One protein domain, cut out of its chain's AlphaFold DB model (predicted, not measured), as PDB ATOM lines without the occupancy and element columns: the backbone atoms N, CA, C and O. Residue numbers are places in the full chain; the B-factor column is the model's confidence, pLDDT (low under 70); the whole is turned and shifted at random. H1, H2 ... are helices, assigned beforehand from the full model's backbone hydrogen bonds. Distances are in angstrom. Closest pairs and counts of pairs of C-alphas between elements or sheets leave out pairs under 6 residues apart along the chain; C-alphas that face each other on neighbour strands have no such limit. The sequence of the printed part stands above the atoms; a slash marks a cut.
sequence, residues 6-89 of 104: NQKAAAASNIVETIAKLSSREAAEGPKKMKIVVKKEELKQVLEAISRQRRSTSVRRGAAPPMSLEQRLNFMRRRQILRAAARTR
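This is residues 6 to 89 of the 104 residues of an uncharacterized protein of Salvia splendens (UniProt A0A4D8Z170). The longest helix, H2, forms a V with H1, the two meeting near their first residues, while H3 sits alone beyond the other end of H2 and touches no helix. A long loop, residues 26 to 39, folds back from the end of H1 to the start of H2, and the arrangement is open, with few contacts. The printed part has 84 residues with three named helices, in the order H1, H2, H3, and no named strand; its class is all helix. The whole is extended, with a radius of gyration of the C-alphas of 20.4 A, and it spans 53 by 35 by 16 A, only just flat.

H2, residues 40 to 60, touches H1, residues 6 to 25, with its residues 42 to 46 alone. H1 touches H2 with residues 8 to 16 alone. Their closest C-alphas, those of Ala 12 and Val 46, are 5.3 A apart. The two helices run the same way at a steep tilt of 65 degrees, and their centres are 12.6 A apart. H3, residues 69 to 87, is apart from both H1 and H2. In H1, H2 and H3 every O i to N i+4 pair is within hydrogen-bond range.

H2 is 30.5 A long from first to last C-alpha and begins at C-alpha 40 (-7.428, 15.699, 23.663). H1 is 29.4 A long and begins at C-alpha 6 (1.896, 29.804, 27.591). H3 is 27.1 A long and ends at C-alpha 87 (-39.570, 22.899, 60.101).

The two C-alphas farthest apart, those of Asn 6 and Thr 88, are 56.5 A apart. The printed part has no cut. The link from H1 to H2 is long, with 14 residues; that from H2 to H3 is short, with 8. Residues 51 to 66, of which 51 to 60 belong to H2, stand free. The mean pLDDT of the printed part is 76.1; residues 6 to 11, 24 to 31, 56 to 67 and 87 to 89 are under 70.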
ATOM      1  N   ASN A   6       2.790  28.743  27.127       57.03
ATOM      2  CA  ASN A   6       1.896  29.804  27.591       57.03
ATOM      3  C   ASN A   6       0.569  29.880  26.814       57.03
ATOM      4  O   ASN A   6      -0.451  30.212  27.407       57.03
ATOM      5  N   GLN A   7       0.534  29.510  25.526       58.62
ATOM      6  CA  GLN A   7      -0.719  29.519  24.750       58.62
ATOM      7  C   GLN A   7      -1.683  28.406  25.185       58.62
ATOM      8  O   GLN A   7      -2.898  28.577  25.148       58.62
ATOM      9  N   LYS A   8      -1.148  27.268  25.647       56.56
ATOM     10  CA  LYS A   8      -1.954  26.113  26.068       56.56
ATOM     11  C   LYS A   8      -2.648  26.348  27.414       56.56
ATOM     12  O   LYS A   8      -3.819  26.020  27.567       56.56
ATOM     13  N   ALA A   9      -1.954  26.990  28.355       61.50
ATOM     14  CA  ALA A   9      -2.542  27.391  29.634       61.50
ATOM     15  C   ALA A   9      -3.680  28.416  29.453       61.50
ATOM     16  O   ALA A   9      -4.701  28.321  30.132       61.50
ATOM     17  N   ALA A  10      -3.538  29.341  28.496       63.06
ATOM     18  CA  ALA A  10      -4.575  30.319  28.173       63.06
ATOM     19  C   ALA A  10      -5.855  29.657  27.624       63.06
ATOM     20  O   ALA A  10      -6.956  29.994  28.052       63.06
ATOM     21  N   ALA A  11      -5.723  28.655  26.744       66.12
ATOM     22  CA  ALA A  11      -6.869  27.905  26.222       66.12
ATOM     23  C   ALA A  11      -7.629  27.149  27.331       66.12
ATOM     24  O   ALA A  11      -8.860  27.180  27.371       66.12
ATOM     25  N   ALA A  12      -6.910  26.527  28.273       71.00
ATOM     26  CA  ALA A  12      -7.522  25.864  29.425       71.00
ATOM     27  C   ALA A  12      -8.254  26.853  30.355       71.00
ATOM     28  O   ALA A  12      -9.343  26.534  30.834       71.00
ATOM     29  N   SER A  13      -7.701  28.056  30.565       74.69
ATOM     30  CA  SER A  13      -8.355  29.127  31.341       74.69
ATOM     31  C   SER A  13      -9.683  29.540  30.712       74.69
ATOM     32  O   SER A  13     -10.714  29.544  31.384       74.69
ATOM     33  N   ASN A  14      -9.689  29.770  29.396       81.81
ATOM     34  CA  ASN A  14     -10.892  30.168  28.666       81.81
ATOM     35  C   ASN A  14     -12.003  29.105  28.763       81.81
ATOM     36  O   ASN A  14     -13.169  29.440  28.971       81.81
ATOM     37  N   ILE A  15     -11.661  27.814  28.668       84.88
ATOM     38  CA  ILE A  15     -12.643  26.725  28.804       84.88
ATOM     39  C   ILE A  15     -13.238  26.706  30.220       84.88
ATOM     40  O   ILE A  15     -14.457  26.628  30.371       84.88
ATOM     41  N   VAL A  16     -12.418  26.834  31.263       84.56
ATOM     42  CA  VAL A  16     -12.912  26.864  32.652       84.56
ATOM     43  C   VAL A  16     -13.814  28.080  32.902       84.56
ATOM     44  O   VAL A  16     -14.866  27.942  33.527       84.56
ATOM     45  N   GLU A  17     -13.463  29.250  32.367       84.06
ATOM     46  CA  GLU A  17     -14.289  30.460  32.467       84.06
ATOM     47  C   GLU A  17     -15.637  30.319  31.753       84.06
ATOM     48  O   GLU A  17     -16.662  30.753  32.282       84.06
ATOM     49  N   THR A  18     -15.666  29.696  30.570       83.62
ATOM     50  CA  THR A  18     -16.935  29.433  29.873       83.62
ATOM     51  C   THR A  18     -17.828  28.487  30.673       83.62
ATOM     52  O   THR A  18     -19.011  28.781  30.833       83.62
ATOM     53  N   ILE A  19     -17.275  27.424  31.268       83.31
ATOM     54  CA  ILE A  19     -18.024  26.520  32.159       83.31
ATOM     55  C   ILE A  19     -18.591  27.287  33.366       83.31
ATOM     56  O   ILE A  19     -19.759  27.109  33.712       83.31
ATOM     57  N   ALA A  20     -17.806  28.175  33.982       82.56
ATOM     58  CA  ALA A  20     -18.256  28.976  35.121       82.56
ATOM     59  C   ALA A  20     -19.402  29.938  34.750       82.56
ATOM     60  O   ALA A  20     -20.407  30.013  35.460       82.56
ATOM     61  N   LYS A  21     -19.290  30.628  33.606       80.88
ATOM     62  CA  LYS A  21     -20.346  31.513  33.083       80.88
ATOM     63  C   LYS A  21     -21.637  30.748  32.789       80.88
ATOM     64  O   LYS A  21     -22.719  31.246  33.088       80.88
ATOM     65  N   LEU A  22     -21.532  29.535  32.243       76.50
ATOM     66  CA  LEU A  22     -22.689  28.676  31.983       76.50
ATOM     67  C   LEU A  22     -23.358  28.213  33.283       76.50
ATOM     68  O   LEU A  22     -24.575  28.323  33.403       76.50
ATOM     69  N   SER A  23     -22.574  27.805  34.286       73.25
ATOM     70  CA  SER A  23     -23.106  27.404  35.595       73.25
ATOM     71  C   SER A  23     -23.838  28.545  36.313       73.25
ATOM     72  O   SER A  23     -24.849  28.308  36.968       73.25
ATOM     73  N   SER A  24     -23.386  29.794  36.153       68.81
ATOM     74  CA  SER A  24     -24.087  30.963  36.704       68.81
ATOM     75  C   SER A  24     -25.414  31.264  35.994       68.81
ATOM     76  O   SER A  24     -26.281  31.901  36.589       68.81
ATOM     77  N   ARG A  25     -25.574  30.849  34.730       61.41
ATOM     78  CA  ARG A  25     -26.766  31.121  33.909       61.41
ATOM     79  C   ARG A  25     -27.872  30.077  34.100       61.41
ATOM     80  O   ARG A  25     -29.044  30.422  33.973       61.41
ATOM     81  N   GLU A  26     -27.520  28.844  34.468       57.28
ATOM     82  CA  GLU A  26     -28.478  27.780  34.829       57.28
ATOM     83  C   GLU A  26     -29.352  28.122  36.050       57.28
ATOM     84  O   GLU A  26     -30.401  27.518  36.247       57.28
ATOM     85  N   ALA A  27     -28.963  29.113  36.861       57.44
ATOM     86  CA  ALA A  27     -29.810  29.614  37.944       57.44
ATOM     87  C   ALA A  27     -31.072  30.347  37.438       57.44
ATOM     88  O   ALA A  27     -32.027  30.487  38.198       57.44
ATOM     89  N   ALA A  28     -31.082  30.817  36.182       60.88
ATOM     90  CA  ALA A  28     -32.160  31.634  35.615       60.88
ATOM     91  C   ALA A  28     -32.987  30.916  34.532       60.88
ATOM     92  O   ALA A  28     -34.176  31.180  34.394       60.88
ATOM     93  N   GLU A  29     -32.386  29.994  33.778       61.66
ATOM     94  CA  GLU A  29     -33.087  29.141  32.816       61.66
ATOM     95  C   GLU A  29     -32.735  27.686  33.108       61.66
ATOM     96  O   GLU A  29     -31.565  27.384  33.317       61.66
ATOM     97  N   GLY A  30     -33.741  26.804  33.138       68.25
ATOM     98  CA  GLY A  30     -33.620  25.401  33.549       68.25
ATOM     99  C   GLY A  30     -32.485  24.601  32.878       68.25
ATOM    100  O   GLY A  30     -31.831  25.074  31.952       68.25
ATOM    101  N   PRO A  31     -32.240  23.356  33.321       66.56
ATOM    102  CA  PRO A  31     -30.999  22.633  33.036       66.56
ATOM    103  C   PRO A  31     -30.743  22.475  31.528       66.56
ATOM    104  O   PRO A  31     -31.456  21.739  30.839       66.56
ATOM    105  N   LYS A  32     -29.692  23.130  31.013       76.06
ATOM    106  CA  LYS A  32     -29.282  23.054  29.603       76.06
ATOM    107  C   LYS A  32     -28.053  22.169  29.462       76.06
ATOM    108  O   LYS A  32     -26.983  22.461  29.981       76.06
ATOM    109  N   LYS A  33     -28.169  21.098  28.677       80.69
ATOM    110  CA  LYS A  33     -27.020  20.255  28.318       80.69
ATOM    111  C   LYS A  33     -26.279  20.880  27.134       80.69
ATOM    112  O   LYS A  33     -26.845  20.987  26.051       80.69
ATOM    113  N   MET A  34     -25.011  21.245  27.317       81.38
ATOM    114  CA  MET A  34     -24.134  21.743  26.246       81.38
ATOM    115  C   MET A  34     -22.946  20.802  26.027       81.38
ATOM    116  O   MET A  34     -22.461  20.166  26.964       81.38
ATOM    117  N   LYS A  35     -22.471  20.711  24.779       86.25
ATOM    118  CA  LYS A  35     -21.271  19.953  24.399       86.25
ATOM    119  C   LYS A  35     -20.190  20.929  23.945       86.25
ATOM    120  O   LYS A  35     -20.442  21.747  23.067       86.25
ATOM    121  N   ILE A  36     -18.995  20.821  24.520       86.31
ATOM    122  CA  ILE A  36     -17.819  21.600  24.119       86.31
ATOM    123  C   ILE A  36     -16.846  20.639  23.437       86.31
ATOM    124  O   ILE A  36     -16.432  19.646  24.037       86.31
ATOM    125  N   VAL A  37     -16.507  20.911  22.178       91.19
ATOM    126  CA  VAL A  37     -15.531  20.125  21.413       91.19
ATOM    127  C   VAL A  37     -14.153  20.741  21.623       91.19
ATOM    128  O   VAL A  37     -13.956  21.923  21.357       91.19
ATOM    129  N   VAL A  38     -13.206  19.944  22.108       89.50
ATOM    130  CA  VAL A  38     -11.833  20.377  22.406       89.50
ATOM    131  C   VAL A  38     -10.837  19.326  21.932       89.50
ATOM    132  O   VAL A  38     -11.201  18.165  21.715       89.50
ATOM    133  N   LYS A  39      -9.562  19.705  21.810       93.56
ATOM    134  CA  LYS A  39      -8.498  18.729  21.541       93.56
ATOM    135  C   LYS A  39      -8.228  17.874  22.783       93.56
ATOM    136  O   LYS A  39      -8.420  18.309  23.921       93.56
ATOM    137  N   LYS A  40      -7.728  16.653  22.577       91.19
ATOM    138  CA  LYS A  40      -7.428  15.699  23.663       91.19
ATOM    139  C   LYS A  40      -6.440  16.281  24.680       91.19
ATOM    140  O   LYS A  40      -6.572  16.042  25.880       91.19
ATOM    141  N   GLU A  41      -5.454  17.039  24.215       90.81
ATOM    142  CA  GLU A  41      -4.411  17.652  25.040       90.81
ATOM    143  C   GLU A  41      -4.976  18.765  25.927       90.81
ATOM    144  O   GLU A  41      -4.615  18.860  27.099       90.81
ATOM    145  N   GLU A  42      -5.888  19.572  25.388       88.25
ATOM    146  CA  GLU A  42      -6.551  20.664  26.106       88.25
ATOM    147  C   GLU A  42      -7.476  20.108  27.191       88.25
ATOM    148  O   GLU A  42      -7.438  20.562  28.334       88.25
ATOM    149  N   LEU A  43      -8.225  19.043  26.878       90.19
ATOM    150  CA  LEU A  43      -9.073  18.365  27.858       90.19
ATOM    151  C   LEU A  43      -8.263  17.833  29.046       90.19
ATOM    152  O   LEU A  43      -8.666  18.006  30.195       90.19
ATOM    153  N   LYS A  44      -7.099  17.220  28.791       91.31
ATOM    154  CA  LYS A  44      -6.210  16.736  29.860       91.31
ATOM    155  C   LYS A  44      -5.778  17.867  30.794       91.31
ATOM    156  O   LYS A  44      -5.799  17.686  32.009       91.31
ATOM    157  N   GLN A  45      -5.428  19.025  30.239       88.50
ATOM    158  CA  GLN A  45      -5.000  20.186  31.023       88.50
ATOM    159  C   GLN A  45      -6.139  20.757  31.872       88.50
ATOM    160  O   GLN A  45      -5.941  21.039  33.054       88.50
ATOM    161  N   VAL A  46      -7.343  20.865  31.304       88.06
ATOM    162  CA  VAL A  46      -8.538  21.313  32.037       88.06
ATOM    163  C   VAL A  46      -8.863  20.353  33.188       88.06
ATOM    164  O   VAL A  46      -9.081  20.795  34.318       88.06
ATOM    165  N   LEU A  47      -8.829  19.038  32.945       89.75
ATOM    166  CA  LEU A  47      -9.054  18.026  33.985       89.75
ATOM    167  C   LEU A  47      -8.012  18.107  35.106       89.75
ATOM    168  O   LEU A  47      -8.355  17.993  36.287       89.75
ATOM    169  N   GLU A  48      -6.749  18.339  34.759       89.25
ATOM    170  CA  GLU A  48      -5.687  18.503  35.746       89.25
ATOM    171  C   GLU A  48      -5.890  19.762  36.602       89.25
ATOM    172  O   GLU A  48      -5.773  19.695  37.831       89.25
ATOM    173  N   ALA A  49      -6.253  20.889  35.982       85.38
ATOM    174  CA  ALA A  49      -6.546  22.142  36.676       85.38
ATOM    175  C   ALA A  49      -7.721  21.989  37.660       85.38
ATOM    176  O   ALA A  49      -7.610  22.375  38.829       85.38
ATOM    177  N   ILE A  50      -8.807  21.332  37.236       84.75
ATOM    178  CA  ILE A  50      -9.963  21.036  38.098       84.75
ATOM    179  C   ILE A  50      -9.559  20.106  39.254       84.75
ATOM    180  O   ILE A  50      -9.924  20.348  40.407       84.75
ATOM    181  N   SER A  51      -8.769  19.061  38.988       83.88
ATOM    182  CA  SER A  51      -8.289  18.122  40.015       83.88
ATOM    183  C   SER A  51      -7.398  18.796  41.066       83.88
ATOM    184  O   SER A  51      -7.537  18.538  42.268       83.88
ATOM    185  N   ARG A  52      -6.497  19.691  40.646       81.06
ATOM    186  CA  ARG A  52      -5.657  20.496  41.552       81.06
ATOM    187  C   ARG A  52      -6.515  21.388  42.453       81.06
ATOM    188  O   ARG A  52      -6.297  21.410  43.665       81.06
ATOM    189  N   GLN A  53      -7.542  22.030  41.898       75.19
ATOM    190  CA  GLN A  53      -8.461  22.864  42.674       75.19
ATOM    191  C   GLN A  53      -9.324  22.051  43.652       75.19
ATOM    192  O   GLN A  53      -9.526  22.468  44.794       75.19
ATOM    193  N   ARG A  54      -9.793  20.855  43.266       71.69
ATOM    194  CA  ARG A  54     -10.509  19.942  44.180       71.69
ATOM    195  C   ARG A  54      -9.642  19.498  45.352       71.69
ATOM    196  O   ARG A  54     -10.125  19.462  46.476       71.69
ATOM    197  N   ARG A  55      -8.359  19.213  45.121       70.69
ATOM    198  CA  ARG A  55      -7.412  18.901  46.203       70.69
ATOM    199  C   ARG A  55      -7.186  20.103  47.121       70.69
ATOM    200  O   ARG A  55      -7.289  19.953  48.331       70.69
ATOM    201  N   SER A  56      -6.997  21.299  46.565       64.38
ATOM    202  CA  SER A  56      -6.860  22.542  47.345       64.38
ATOM    203  C   SER A  56      -8.103  22.845  48.203       64.38
ATOM    204  O   SER A  56      -8.010  23.137  49.394       64.38
ATOM    205  N   THR A  57      -9.300  22.687  47.634       58.41
ATOM    206  CA  THR A  57     -10.574  22.889  48.350       58.41
ATOM    207  C   THR A  57     -10.910  21.760  49.325       58.41
ATOM    208  O   THR A  57     -11.527  22.024  50.354       58.41
ATOM    209  N   SER A  58     -10.477  20.524  49.060       55.56
ATOM    210  CA  SER A  58     -10.584  19.402  50.001       55.56
ATOM    211  C   SER A  58      -9.690  19.590  51.221       55.56
ATOM    212  O   SER A  58     -10.072  19.171  52.302       55.56
ATOM    213  N   VAL A  59      -8.533  20.240  51.075       53.22
ATOM    214  CA  VAL A  59      -7.695  20.633  52.219       53.22
ATOM    215  C   VAL A  59      -8.368  21.757  53.023       53.22
ATOM    216  O   VAL A  59      -8.275  21.778  54.246       53.22
ATOM    217  N   ARG A  60      -9.119  22.655  52.362       49.97
ATOM    218  CA  ARG A  60      -9.908  23.710  53.032       49.97
ATOM    219  C   ARG A  60     -11.197  23.215  53.688       49.97
ATOM    220  O   ARG A  60     -11.629  23.795  54.680       49.97
ATOM    221  N   ARG A  61     -11.807  22.133  53.194       49.56
ATOM    222  CA  ARG A  61     -12.776  21.338  53.966       49.56
ATOM    223  C   ARG A  61     -11.984  20.403  54.863       49.56
ATOM    224  O   ARG A  61     -11.963  19.202  54.618       49.56
ATOM    225  N   GLY A  62     -11.283  20.991  55.832       46.91
ATOM    226  CA  GLY A  62     -10.413  20.268  56.745       46.91
ATOM    227  C   GLY A  62     -11.074  18.971  57.189       46.91
ATOM    228  O   GLY A  62     -12.260  18.961  57.535       46.91
ATOM    229  N   ALA A  63     -10.315  17.876  57.127       56.75
ATOM    230  CA  ALA A  63     -10.664  16.679  57.864       56.75
ATOM    231  C   ALA A  63     -10.992  17.149  59.281       56.75
ATOM    232  O   ALA A  63     -10.135  17.718  59.958       56.75
ATOM    233  N   ALA A  64     -12.262  17.020  59.676       59.47
ATOM    234  CA  ALA A  64     -12.629  17.295  61.049       59.47
ATOM    235  C   ALA A  64     -11.683  16.448  61.913       59.47
ATOM    236  O   ALA A  64     -11.461  15.282  61.557       59.47
ATOM    237  N   PRO A  65     -11.089  17.014  62.982       62.56
ATOM    238  CA  PRO A  65     -10.263  16.232  63.894       62.56
ATOM    239  C   PRO A  65     -11.028  14.957  64.257       62.56
ATOM    240  O   PRO A  65     -12.263  15.025  64.298       62.56
ATOM    241  N   PRO A  66     -10.351  13.809  64.446       64.88
ATOM    242  CA  PRO A  66     -11.017  12.536  64.690       64.88
ATOM    243  C   PRO A  66     -11.916  12.682  65.918       64.88
ATOM    244  O   PRO A  66     -11.466  12.610  67.057       64.88
ATOM    245  N   MET A  67     -13.193  12.978  65.676       64.94
ATOM    246  CA  MET A  67     -14.175  13.133  66.730       64.94
ATOM    247  C   MET A  67     -14.437  11.742  67.266       64.94
ATOM    248  O   MET A  67     -14.651  10.807  66.484       64.94
ATOM    249  N   SER A  68     -14.467  11.614  68.589       82.31
ATOM    250  CA  SER A  68     -14.967  10.386  69.191       82.31
ATOM    251  C   SER A  68     -16.380  10.111  68.661       82.31
ATOM    252  O   SER A  68     -17.130  11.029  68.294       82.31
ATOM    253  N   LEU A  69     -16.765   8.835  68.593       81.50
ATOM    254  CA  LEU A  69     -18.101   8.448  68.126       81.50
ATOM    255  C   LEU A  69     -19.204   9.182  68.909       81.50
ATOM    256  O   LEU A  69     -20.199   9.613  68.325       81.50
ATOM    257  N   GLU A  70     -18.977   9.413  70.201       86.44
ATOM    258  CA  GLU A  70     -19.864  10.165  71.090       86.44
ATOM    259  C   GLU A  70     -20.016  11.635  70.682       86.44
ATOM    260  O   GLU A  70     -21.130  12.166  70.651       86.44
ATOM    261  N   GLN A  71     -18.919  12.306  70.320       88.00
ATOM    262  CA  GLN A  71     -18.953  13.690  69.844       88.00
ATOM    263  C   GLN A  71     -19.719  13.800  68.520       88.00
ATOM    264  O   GLN A  71     -20.571  14.682  68.362       88.00
ATOM    265  N   ARG A  72     -19.488  12.861  67.593       88.62
ATOM    266  CA  ARG A  72     -20.211  12.800  66.313       88.62
ATOM    267  C   ARG A  72     -21.708  12.564  66.520       88.62
ATOM    268  O   ARG A  72     -22.525  13.236  65.884       88.62
ATOM    269  N   LEU A  73     -22.074  11.649  67.417       91.81
ATOM    270  CA  LEU A  73     -23.467  11.341  67.737       91.81
ATOM    271  C   LEU A  73     -24.171  12.548  68.368       91.81
ATOM    272  O   LEU A  73     -25.269  12.916  67.943       91.81
ATOM    273  N   ASN A  74     -23.513  13.224  69.310       93.06
ATOM    274  CA  ASN A  74     -24.034  14.448  69.918       93.06
ATOM    275  C   ASN A  74     -24.245  15.565  68.890       93.06
ATOM    276  O   ASN A  74     -25.291  16.222  68.895       93.06
ATOM    277  N   PHE A  75     -23.298  15.759  67.968       91.88
ATOM    278  CA  PHE A  75     -23.441  16.735  66.889       91.88
ATOM    279  C   PHE A  75     -24.637  16.416  65.981       91.88
ATOM    280  O   PHE A  75     -25.441  17.300  65.672       91.88
ATOM    281  N   MET A  76     -24.800  15.148  65.587       90.25
ATOM    282  CA  MET A  76     -25.935  14.710  64.769       90.25
ATOM    283  C   MET A  76     -27.277  14.926  65.477       90.25
ATOM    284  O   MET A  76     -28.198  15.471  64.862       90.25
ATOM    285  N   ARG A  77     -27.369  14.585  66.770       92.12
ATOM    286  CA  ARG A  77     -28.572  14.799  67.590       92.12
ATOM    287  C   ARG A  77     -28.939  16.284  67.666       92.12
ATOM    288  O   ARG A  77     -30.070  16.650  67.353       92.12
ATOM    289  N   ARG A  78     -27.975  17.159  67.988       91.44
ATOM    290  CA  ARG A  78     -28.184  18.622  68.040       91.44
ATOM    291  C   ARG A  78     -28.643  19.180  66.690       91.44
ATOM    292  O   ARG A  78     -29.595  19.953  66.628       91.44
ATOM    293  N   ARG A  79     -28.022  18.738  65.592       90.88
ATOM    294  CA  ARG A  79     -28.397  19.147  64.229       90.88
ATOM    295  C   ARG A  79     -29.822  18.726  63.864       90.88
ATOM    296  O   ARG A  79     -30.518  19.482  63.188       90.88
ATOM    297  N   GLN A  80     -30.259  17.538  64.276       89.88
ATOM    298  CA  GLN A  80     -31.617  17.059  64.011       89.88
ATOM    299  C   GLN A  80     -32.667  17.876  64.772       89.88
ATOM    300  O   GLN A  80     -33.669  18.262  64.171       89.88
ATOM    301  N   ILE A  81     -32.403  18.214  66.037       88.62
ATOM    302  CA  ILE A  81     -33.275  19.079  66.849       88.62
ATOM    303  C   ILE A  81     -33.427  20.458  66.194       88.62
ATOM    304  O   ILE A  81     -34.547  20.925  65.990       88.62
ATOM    305  N   LEU A  82     -32.318  21.077  65.775       86.38
ATOM    306  CA  LEU A  82     -32.346  22.372  65.086       86.38
ATOM    307  C   LEU A  82     -33.149  22.319  63.778       86.38
ATOM    308  O   LEU A  82     -33.921  23.229  63.486       86.38
ATOM    309  N   ARG A  83     -33.018  21.236  63.003       84.00
ATOM    310  CA  ARG A  83     -33.814  21.029  61.783       84.00
ATOM    311  C   ARG A  83     -35.300  20.864  62.081       84.00
ATOM    312  O   ARG A  83     -36.113  21.427  61.357       84.00
ATOM    313  N   ALA A  84     -35.658  20.109  63.116       79.88
ATOM    314  CA  ALA A  84     -37.051  19.943  63.522       79.88
ATOM    315  C   ALA A  84     -37.668  21.287  63.944       79.88
ATOM    316  O   ALA A  84     -38.749  21.633  63.475       79.88
ATOM    317  N   ALA A  85     -36.938  22.090  64.723       76.81
ATOM    318  CA  ALA A  85     -37.365  23.429  65.133       76.81
ATOM    319  C   ALA A  85     -37.446  24.443  63.974       76.81
ATOM    320  O   ALA A  85     -38.205  25.406  64.046       76.81
ATOM    321  N   ALA A  86     -36.669  24.256  62.903       73.44
ATOM    322  CA  ALA A  86     -36.779  25.071  61.693       73.44
ATOM    323  C   ALA A  86     -38.001  24.680  60.840       73.44
ATOM    324  O   ALA A  86     -38.635  25.549  60.246       73.44
ATOM    325  N   ARG A  87     -38.375  23.391  60.816       66.81
ATOM    326  CA  ARG A  87     -39.570  22.899  60.101       66.81
ATOM    327  C   ARG A  87     -40.881  23.406  60.699       66.81
ATOM    328  O   ARG A  87     -41.867  23.466  59.981       66.81
ATOM    329  N   THR A  88     -40.906  23.773  61.979       61.75
ATOM    330  CA  THR A  88     -42.097  24.369  62.604       61.75
ATOM    331  C   THR A  88     -42.221  25.872  62.349       61.75
ATOM    332  O   THR A  88     -43.317  26.406  62.465       61.75
ATOM    333  N   ARG A  89     -41.123  26.557  61.988       61.34
ATOM    334  CA  ARG A  89     -41.094  28.014  61.746       61.34
ATOM    335  C   ARG A  89     -41.083  28.417  60.273       61.34
ATOM    336  O   ARG A  89     -41.385  29.560  59.959       61.34
TER     337      ARG A  89